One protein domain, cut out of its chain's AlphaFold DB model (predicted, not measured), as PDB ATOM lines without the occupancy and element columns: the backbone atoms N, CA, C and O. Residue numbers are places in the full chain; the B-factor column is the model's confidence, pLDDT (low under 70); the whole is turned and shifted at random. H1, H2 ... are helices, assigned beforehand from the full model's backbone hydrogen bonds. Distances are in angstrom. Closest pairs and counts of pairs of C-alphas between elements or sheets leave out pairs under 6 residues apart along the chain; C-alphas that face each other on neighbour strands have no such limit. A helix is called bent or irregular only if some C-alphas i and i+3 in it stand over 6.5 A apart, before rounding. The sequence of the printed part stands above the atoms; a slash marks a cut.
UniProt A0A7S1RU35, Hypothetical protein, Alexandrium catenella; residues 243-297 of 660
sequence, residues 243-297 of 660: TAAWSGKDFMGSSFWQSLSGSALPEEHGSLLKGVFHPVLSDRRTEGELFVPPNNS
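Overview. This is residues 243 to 297 of the 660 residues of the protein "Hypothetical protein" of Alexandrium catenella (UniProt A0A7S1RU35). Three short helices and much loop make a small rounded body, with H2 near the last end of H1 and H3 at its first. The 55 printed residues hold H1, H2, H3 in that order and no named strand: all helix, with under half of the residues in named elements. It is compact, radius of gyration of the C-alphas 10.3 A, spans 24 by 21 by 21 A.

Arrangement. H1, residues 253 to 261, and H2, residues 267 to 276, only just touch, with 3 pairs of C-alphas within 8 A, at a steep tilt of 64 degrees; the closest C-alphas, of Leu 260 and Gly 270, are 6.3 A apart. H3, residues 284 to 290, touches H1 at a steep tilt of 47 degrees; the closest C-alphas, of Gly 253 and Glu 289, are 3.7 A apart. H2 and H3 are apart. Every O i to N i+4 pair is within hydrogen-bond range in H2, 4 of 5 in H1, 0 of 3 in H3, where 2 of 4 O i to N i+3 pairs are.

Along the chain. H1 spans 13.5 A from C-alpha 253 at (242.510, 133.970, 214.347), H2 14.2 A, and H3 9.5 A to C-alpha 290 at (242.934, 128.725, 212.565). H3 is irregular: C-alphas 286 and 289 are 9.1 A apart.

Size, cuts and confidence. The printed part has no cut and no long link; residues 278 to 283 stand free. No printed residue is under pLDDT 70.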
ATOM      1  N   THR A 243     255.094 137.651 230.094       86.50
ATOM      2  CA  THR A 243     254.533 137.450 228.756       86.50
ATOM      3  C   THR A 243     254.446 138.765 227.984       86.50
ATOM      4  O   THR A 243     254.201 139.829 228.556       86.50
ATOM      5  N   ALA A 244     254.654 138.706 226.669       89.62
ATOM      6  CA  ALA A 244     254.474 139.851 225.782       89.62
ATOM      7  C   ALA A 244     252.992 140.250 225.639       89.62
ATOM      8  O   ALA A 244     252.080 139.459 225.894       89.62
ATOM      9  N   ALA A 245     252.755 141.479 225.170       86.19
ATOM     10  CA  ALA A 245     251.440 142.129 225.163       86.19
ATOM     11  C   ALA A 245     250.372 141.505 224.235       86.19
ATOM     12  O   ALA A 245     249.235 141.964 224.243       86.19
ATOM     13  N   TRP A 246     250.706 140.486 223.431       89.88
ATOM     14  CA  TRP A 246     249.760 139.786 222.541       89.88
ATOM     15  C   TRP A 246     249.192 138.497 223.156       89.88
ATOM     16  O   TRP A 246     248.889 137.530 222.454       89.88
ATOM     17  N   SER A 247     249.069 138.460 224.482       84.75
ATOM     18  CA  SER A 247     248.410 137.373 225.202       84.75
ATOM     19  C   SER A 247     246.884 137.539 225.203       84.75
ATOM     20  O   SER A 247     246.355 138.646 225.128       84.75
ATOM     21  N   GLY A 248     246.156 136.424 225.312       84.88
ATOM     22  CA  GLY A 248     244.701 136.423 225.497       84.88
ATOM     23  C   GLY A 248     243.882 136.067 224.255       84.88
ATOM     24  O   GLY A 248     244.388 135.918 223.144       84.88
ATOM     25  N   LYS A 249     242.572 135.889 224.468       83.56
ATOM     26  CA  LYS A 249     241.625 135.404 223.446       83.56
ATOM     27  C   LYS A 249     241.402 136.397 222.305       83.56
ATOM     28  O   LYS A 249     241.042 135.980 221.209       83.56
ATOM     29  N   ASP A 250     241.658 137.677 222.552       86.44
ATOM     30  CA  ASP A 250     241.465 138.748 221.570       86.44
ATOM     31  C   ASP A 250     242.533 138.732 220.458       86.44
ATOM     32  O   ASP A 250     242.363 139.378 219.428       86.44
ATOM     33  N   PHE A 251     243.606 137.945 220.621       89.31
ATOM     34  CA  PHE A 251     244.716 137.815 219.667       89.31
ATOM     35  C   PHE A 251     244.745 136.466 218.928       89.31
ATOM     36  O   PHE A 251     245.798 136.032 218.465       89.31
ATOM     37  N   MET A 252     243.598 135.796 218.793       91.31
ATOM     38  CA  MET A 252     243.471 134.565 218.001       91.31
ATOM     39  C   MET A 252     242.840 134.823 216.630       91.31
ATOM     40  O   MET A 252     242.040 135.749 216.471       91.31
ATOM     41  N   GLY A 253     243.180 133.984 215.647       94.06
ATOM     42  CA  GLY A 253     242.510 133.970 214.347       94.06
ATOM     43  C   GLY A 253     242.577 135.306 213.602       94.06
ATOM     44  O   GLY A 253     243.631 135.942 213.517       94.06
ATOM     45  N   SER A 254     241.443 135.756 213.058       93.88
ATOM     46  CA  SER A 254     241.379 137.007 212.287       93.88
ATOM     47  C   SER A 254     241.612 138.275 213.113       93.88
ATOM     48  O   SER A 254     242.152 139.253 212.583       93.88
ATOM     49  N   SER A 255     241.282 138.261 214.408       94.62
ATOM     50  CA  SER A 255     241.472 139.402 215.314       94.62
ATOM     51  C   SER A 255     242.947 139.784 215.463       94.62
ATOM     52  O   SER A 255     243.285 140.970 215.538       94.62
ATOM     53  N   PHE A 256     243.848 138.795 215.414       95.81
ATOM     54  CA  PHE A 256     245.290 139.035 215.394       95.81
ATOM     55  C   PHE A 256     245.705 139.876 214.181       95.81
ATOM     56  O   PHE A 256     246.391 140.889 214.321       95.81
ATOM     57  N   TRP A 257     245.255 139.495 212.984       95.62
ATOM     58  CA  TRP A 257     245.630 140.163 211.736       95.62
ATOM     59  C   TRP A 257     245.080 141.587 211.636       95.62
ATOM     60  O   TRP A 257     245.762 142.483 211.125       95.62
ATOM     61  N   GLN A 258     243.873 141.815 212.161       94.88
ATOM     62  CA  GLN A 258     243.298 143.156 212.286       94.88
ATOM     63  C   GLN A 258     244.141 144.024 213.226       94.88
ATOM     64  O   GLN A 258     244.497 145.148 212.875       94.88
ATOM     65  N   SER A 259     244.537 143.471 214.376       95.19
ATOM     66  CA  SER A 259     245.389 144.159 215.350       95.19
ATOM     67  C   SER A 259     246.776 144.479 214.789       95.19
ATOM     68  O   SER A 259     247.294 145.568 215.028       95.19
ATOM     69  N   LEU A 260     247.352 143.567 213.995       95.38
ATOM     70  CA  LEU A 260     248.648 143.746 213.335       95.38
ATOM     71  C   LEU A 260     248.623 144.845 212.263       95.38
ATOM     72  O   LEU A 260     249.621 145.541 212.058       95.38
ATOM     73  N   SER A 261     247.492 144.992 211.573       94.19
ATOM     74  CA  SER A 261     247.298 146.016 210.539       94.19
ATOM     75  C   SER A 261     246.941 147.383 211.136       94.19
ATOM     76  O   SER A 261     247.222 148.411 210.524       94.19
ATOM     77  N   GLY A 262     246.339 147.402 212.330       93.50
ATOM     78  CA  GLY A 262     245.979 148.611 213.066       93.50
ATOM     79  C   GLY A 262     247.085 149.151 213.983       93.50
ATOM     80  O   GLY A 262     248.260 148.805 213.874       93.50
ATOM     81  N   SER A 263     246.682 150.018 214.916       90.50
ATOM     82  CA  SER A 263     247.539 150.633 215.944       90.50
ATOM     83  C   SER A 263     247.276 150.077 217.354       90.50
ATOM     84  O   SER A 263     247.551 150.752 218.341       90.50
ATOM     85  N   ALA A 264     246.660 148.892 217.458       92.38
ATOM     86  CA  ALA A 264     246.248 148.306 218.739       92.38
ATOM     87  C   ALA A 264     247.426 147.725 219.541       92.38
ATOM     88  O   ALA A 264     247.358 147.631 220.764       92.38
ATOM     89  N   LEU A 265     248.503 147.334 218.856       93.19
ATOM     90  CA  LEU A 265     249.709 146.798 219.478       93.19
ATOM     91  C   LEU A 265     250.685 147.925 219.850       93.19
ATOM     92  O   LEU A 265     250.826 148.876 219.077       93.19
ATOM     93  N   PRO A 266     251.422 147.798 220.972       94.25
ATOM     94  CA  PRO A 266     252.571 148.654 221.246       94.25
ATOM     95  C   PRO A 266     253.547 148.647 220.067       94.25
ATOM     96  O   PRO A 266     253.782 147.596 219.468       94.25
ATOM     97  N   GLU A 267     254.127 149.804 219.743       94.88
ATOM     98  CA  GLU A 267     254.944 150.000 218.536       94.88
ATOM     99  C   GLU A 267     256.085 148.976 218.408       94.88
ATOM    100  O   GLU A 267     256.277 148.393 217.339       94.88
ATOM    101  N   GLU A 268     256.778 148.683 219.512       94.69
ATOM    102  CA  GLU A 268     257.870 147.701 219.562       94.69
ATOM    103  C   GLU A 268     257.405 146.296 219.139       94.69
ATOM    104  O   GLU A 268     258.004 145.653 218.273       94.69
ATOM    105  N   HIS A 269     256.294 145.829 219.712       94.56
ATOM    106  CA  HIS A 269     255.721 144.519 219.419       94.56
ATOM    107  C   HIS A 269     255.081 144.465 218.029       94.56
ATOM    108  O   HIS A 269     255.204 143.462 217.327       94.56
ATOM    109  N   GLY A 270     254.436 145.554 217.604       95.69
ATOM    110  CA  GLY A 270     253.869 145.683 216.267       95.69
ATOM    111  C   GLY A 270     254.942 145.583 215.183       95.69
ATOM    112  O   GLY A 270     254.748 144.862 214.208       95.69
ATOM    113  N   SER A 271     256.089 146.245 215.366       96.25
ATOM    114  CA  SER A 271     257.220 146.178 214.432       96.25
ATOM    115  C   SER A 271     257.798 144.762 214.331       96.25
ATOM    116  O   SER A 271     257.936 144.224 213.228       96.25
ATOM    117  N   LEU A 272     258.030 144.108 215.477       97.31
ATOM    118  CA  LEU A 272     258.471 142.712 215.536       97.31
ATOM    119  C   LEU A 272     257.513 141.784 214.778       97.31
ATOM    120  O   LEU A 272     257.939 141.065 213.875       97.31
ATOM    121  N   LEU A 273     256.219 141.806 215.110       97.44
ATOM    122  CA  LEU A 273     255.238 140.908 214.501       97.44
ATOM    123  C   LEU A 273     255.041 141.199 213.007       97.44
ATOM    124  O   LEU A 273     254.865 140.262 212.229       97.44
ATOM    125  N   LYS A 274     255.131 142.464 212.570       96.81
ATOM    126  CA  LYS A 274     255.116 142.816 211.139       96.81
ATOM    127  C   LYS A 274     256.326 142.230 210.408       96.81
ATOM    128  O   LYS A 274     256.169 141.723 209.298       96.81
ATOM    129  N   GLY A 275     257.503 142.244 211.037       97.06
ATOM    130  CA  GLY A 275     258.715 141.623 210.502       97.06
ATOM    131  C   GLY A 275     258.655 140.091 210.466       97.06
ATOM    132  O   GLY A 275     259.072 139.479 209.478       97.06
ATOM    133  N   VAL A 276     258.100 139.453 211.503       97.75
ATOM    134  CA  VAL A 276     257.873 137.997 211.531       97.75
ATOM    135  C   VAL A 276     256.883 137.608 210.434       97.75
ATOM    136  O   VAL A 276     257.224 136.826 209.549       97.75
ATOM    137  N   PHE A 277     255.701 138.223 210.417       97.56
ATOM    138  CA  PHE A 277     254.623 137.932 209.471       97.56
ATOM    139  C   PHE A 277     254.676 138.809 208.219       97.56
ATOM    140  O   PHE A 277     253.655 139.345 207.775       97.56
ATOM    141  N   HIS A 278     255.865 138.955 207.635       97.19
ATOM    142  CA  HIS A 278     256.065 139.741 206.421       97.19
ATOM    143  C   HIS A 278     255.179 139.207 205.271       97.19
ATOM    144  O   HIS A 278     255.215 137.998 205.027       97.19
ATOM    145  N   PRO A 279     254.419 140.049 204.537       96.38
ATOM    146  CA  PRO A 279     253.402 139.586 203.582       96.38
ATOM    147  C   PRO A 279     253.911 138.634 202.489       96.38
ATOM    148  O   PRO A 279     253.187 137.744 202.066       96.38
ATOM    149  N   VAL A 280     255.161 138.809 202.050       96.06
ATOM    150  CA  VAL A 280     255.787 137.967 201.009       96.06
ATOM    151  C   VAL A 280     256.470 136.723 201.592       96.06
ATOM    152  O   VAL A 280     256.508 135.670 200.960       96.06
ATOM    153  N   LEU A 281     257.021 136.815 202.809       96.38
ATOM    154  CA  LEU A 281     257.816 135.724 203.388       96.38
ATOM    155  C   LEU A 281     256.955 134.742 204.182       96.38
ATOM    156  O   LEU A 281     257.314 133.565 204.273       96.38
ATOM    157  N   SER A 282     255.836 135.210 204.740       97.31
ATOM    158  CA  SER A 282     254.940 134.420 205.576       97.31
ATOM    159  C   SER A 282     253.692 133.979 204.818       97.31
ATOM    160  O   SER A 282     252.947 134.814 204.311       97.31
ATOM    161  N   ASP A 283     253.430 132.672 204.789       97.44
ATOM    162  CA  ASP A 283     252.167 132.115 204.285       97.44
ATOM    163  C   ASP A 283     251.129 131.885 205.398       97.44
ATOM    164  O   ASP A 283     249.952 131.679 205.098       97.44
ATOM    165  N   ARG A 284     251.517 132.018 206.675       96.94
ATOM    166  CA  ARG A 284     250.631 131.810 207.837       96.94
ATOM    167  C   ARG A 284     249.434 132.760 207.879       96.94
ATOM    168  O   ARG A 284     248.418 132.452 208.490       96.94
ATOM    169  N   ARG A 285     249.499 133.888 207.163       94.62
ATOM    170  CA  ARG A 285     248.355 134.795 206.946       94.62
ATOM    171  C   ARG A 285     247.152 134.097 206.306       94.62
ATOM    172  O   ARG A 285     246.020 134.522 206.514       94.62
ATOM    173  N   THR A 286     247.385 133.026 205.547       95.62
ATOM    174  CA  THR A 286     246.326 132.236 204.903       95.62
ATOM    175  C   THR A 286     245.606 131.280 205.861       95.62
ATOM    176  O   THR A 286     244.548 130.768 205.503       95.62
ATOM    177  N   GLU A 287     246.110 131.083 207.088       94.94
ATOM    178  CA  GLU A 287     245.482 130.221 208.107       94.94
ATOM    179  C   GLU A 287     244.140 130.792 208.616       94.94
ATOM    180  O   GLU A 287     243.298 130.048 209.123       94.94
ATOM    181  N   GLY A 288     243.909 132.101 208.462       94.06
ATOM    182  CA  GLY A 288     242.648 132.752 208.822       94.06
ATOM    183  C   GLY A 288     242.304 132.581 210.305       94.06
ATOM    184  O   GLY A 288     243.091 132.950 211.173       94.06
ATOM    185  N   GLU A 289     241.131 132.013 210.596       95.50
ATOM    186  CA  GLU A 289     240.659 131.769 211.971       95.50
ATOM    187  C   GLU A 289     241.411 130.654 212.703       95.50
ATOM    188  O   GLU A 289     241.358 130.574 213.927       95.50
ATOM    189  N   LEU A 290     242.120 129.790 211.972       94.19
ATOM    190  CA  LEU A 290     242.934 128.725 212.565       94.19
ATOM    191  C   LEU A 290     244.309 129.224 213.014       94.19
ATOM    192  O   LEU A 290     245.079 128.458 213.591       94.19
ATOM    193  N   PHE A 291     244.618 130.495 212.746       96.19
ATOM    194  CA  PHE A 291     245.891 131.078 213.111       96.19
ATOM    195  C   PHE A 291     246.078 131.117 214.630       96.19
ATOM    196  O   PHE A 291     245.252 131.654 215.378       96.19
ATOM    197  N   VAL A 292     247.224 130.599 215.064       95.06
ATOM    198  CA  VAL A 292     247.698 130.663 216.447       95.06
ATOM    199  C   VAL A 292     248.920 131.586 216.504       95.06
ATOM    200  O   VAL A 292     249.876 131.350 215.749       95.06
ATOM    201  N   PRO A 293     248.917 132.620 217.369       95.94
ATOM    202  CA  PRO A 293     250.029 133.555 217.472       95.94
ATOM    203  C   PRO A 293     251.308 132.869 217.986       95.94
ATOM    204  O   PRO A 293     251.235 131.804 218.608       95.94
ATOM    205  N   PRO A 294     252.490 133.470 217.748       95.81
ATOM    206  CA  PRO A 294     253.750 132.962 218.278       95.81
ATOM    207  C   PRO A 294     253.728 132.878 219.802       95.81
ATOM    208  O   PRO A 294     253.022 133.643 220.468       95.81
ATOM    209  N   ASN A 295     254.585 132.012 220.351       93.44
ATOM    210  CA  ASN A 295     254.856 131.999 221.785       93.44
ATOM    211  C   ASN A 295     255.237 133.420 222.248       93.44
ATOM    212  O   ASN A 295     256.029 134.111 221.609       93.44
ATOM    213  N   ASN A 296     254.615 133.881 223.328       94.31
ATOM    214  CA  ASN A 296     254.790 135.225 223.867       94.31
ATOM    215  C   ASN A 296     255.784 135.270 225.036       94.31
ATOM    216  O   ASN A 296     255.872 136.298 225.708       94.31
ATOM    217  N   SER A 297     256.509 134.181 225.297       92.69
ATOM    218  CA  SER A 297     257.533 134.144 226.332       92.69
ATOM    219  C   SER A 297     258.707 135.064 225.987       92.69
ATOM    220  O   SER A 297     259.146 135.144 224.833       92.69
TER     221      SER A 297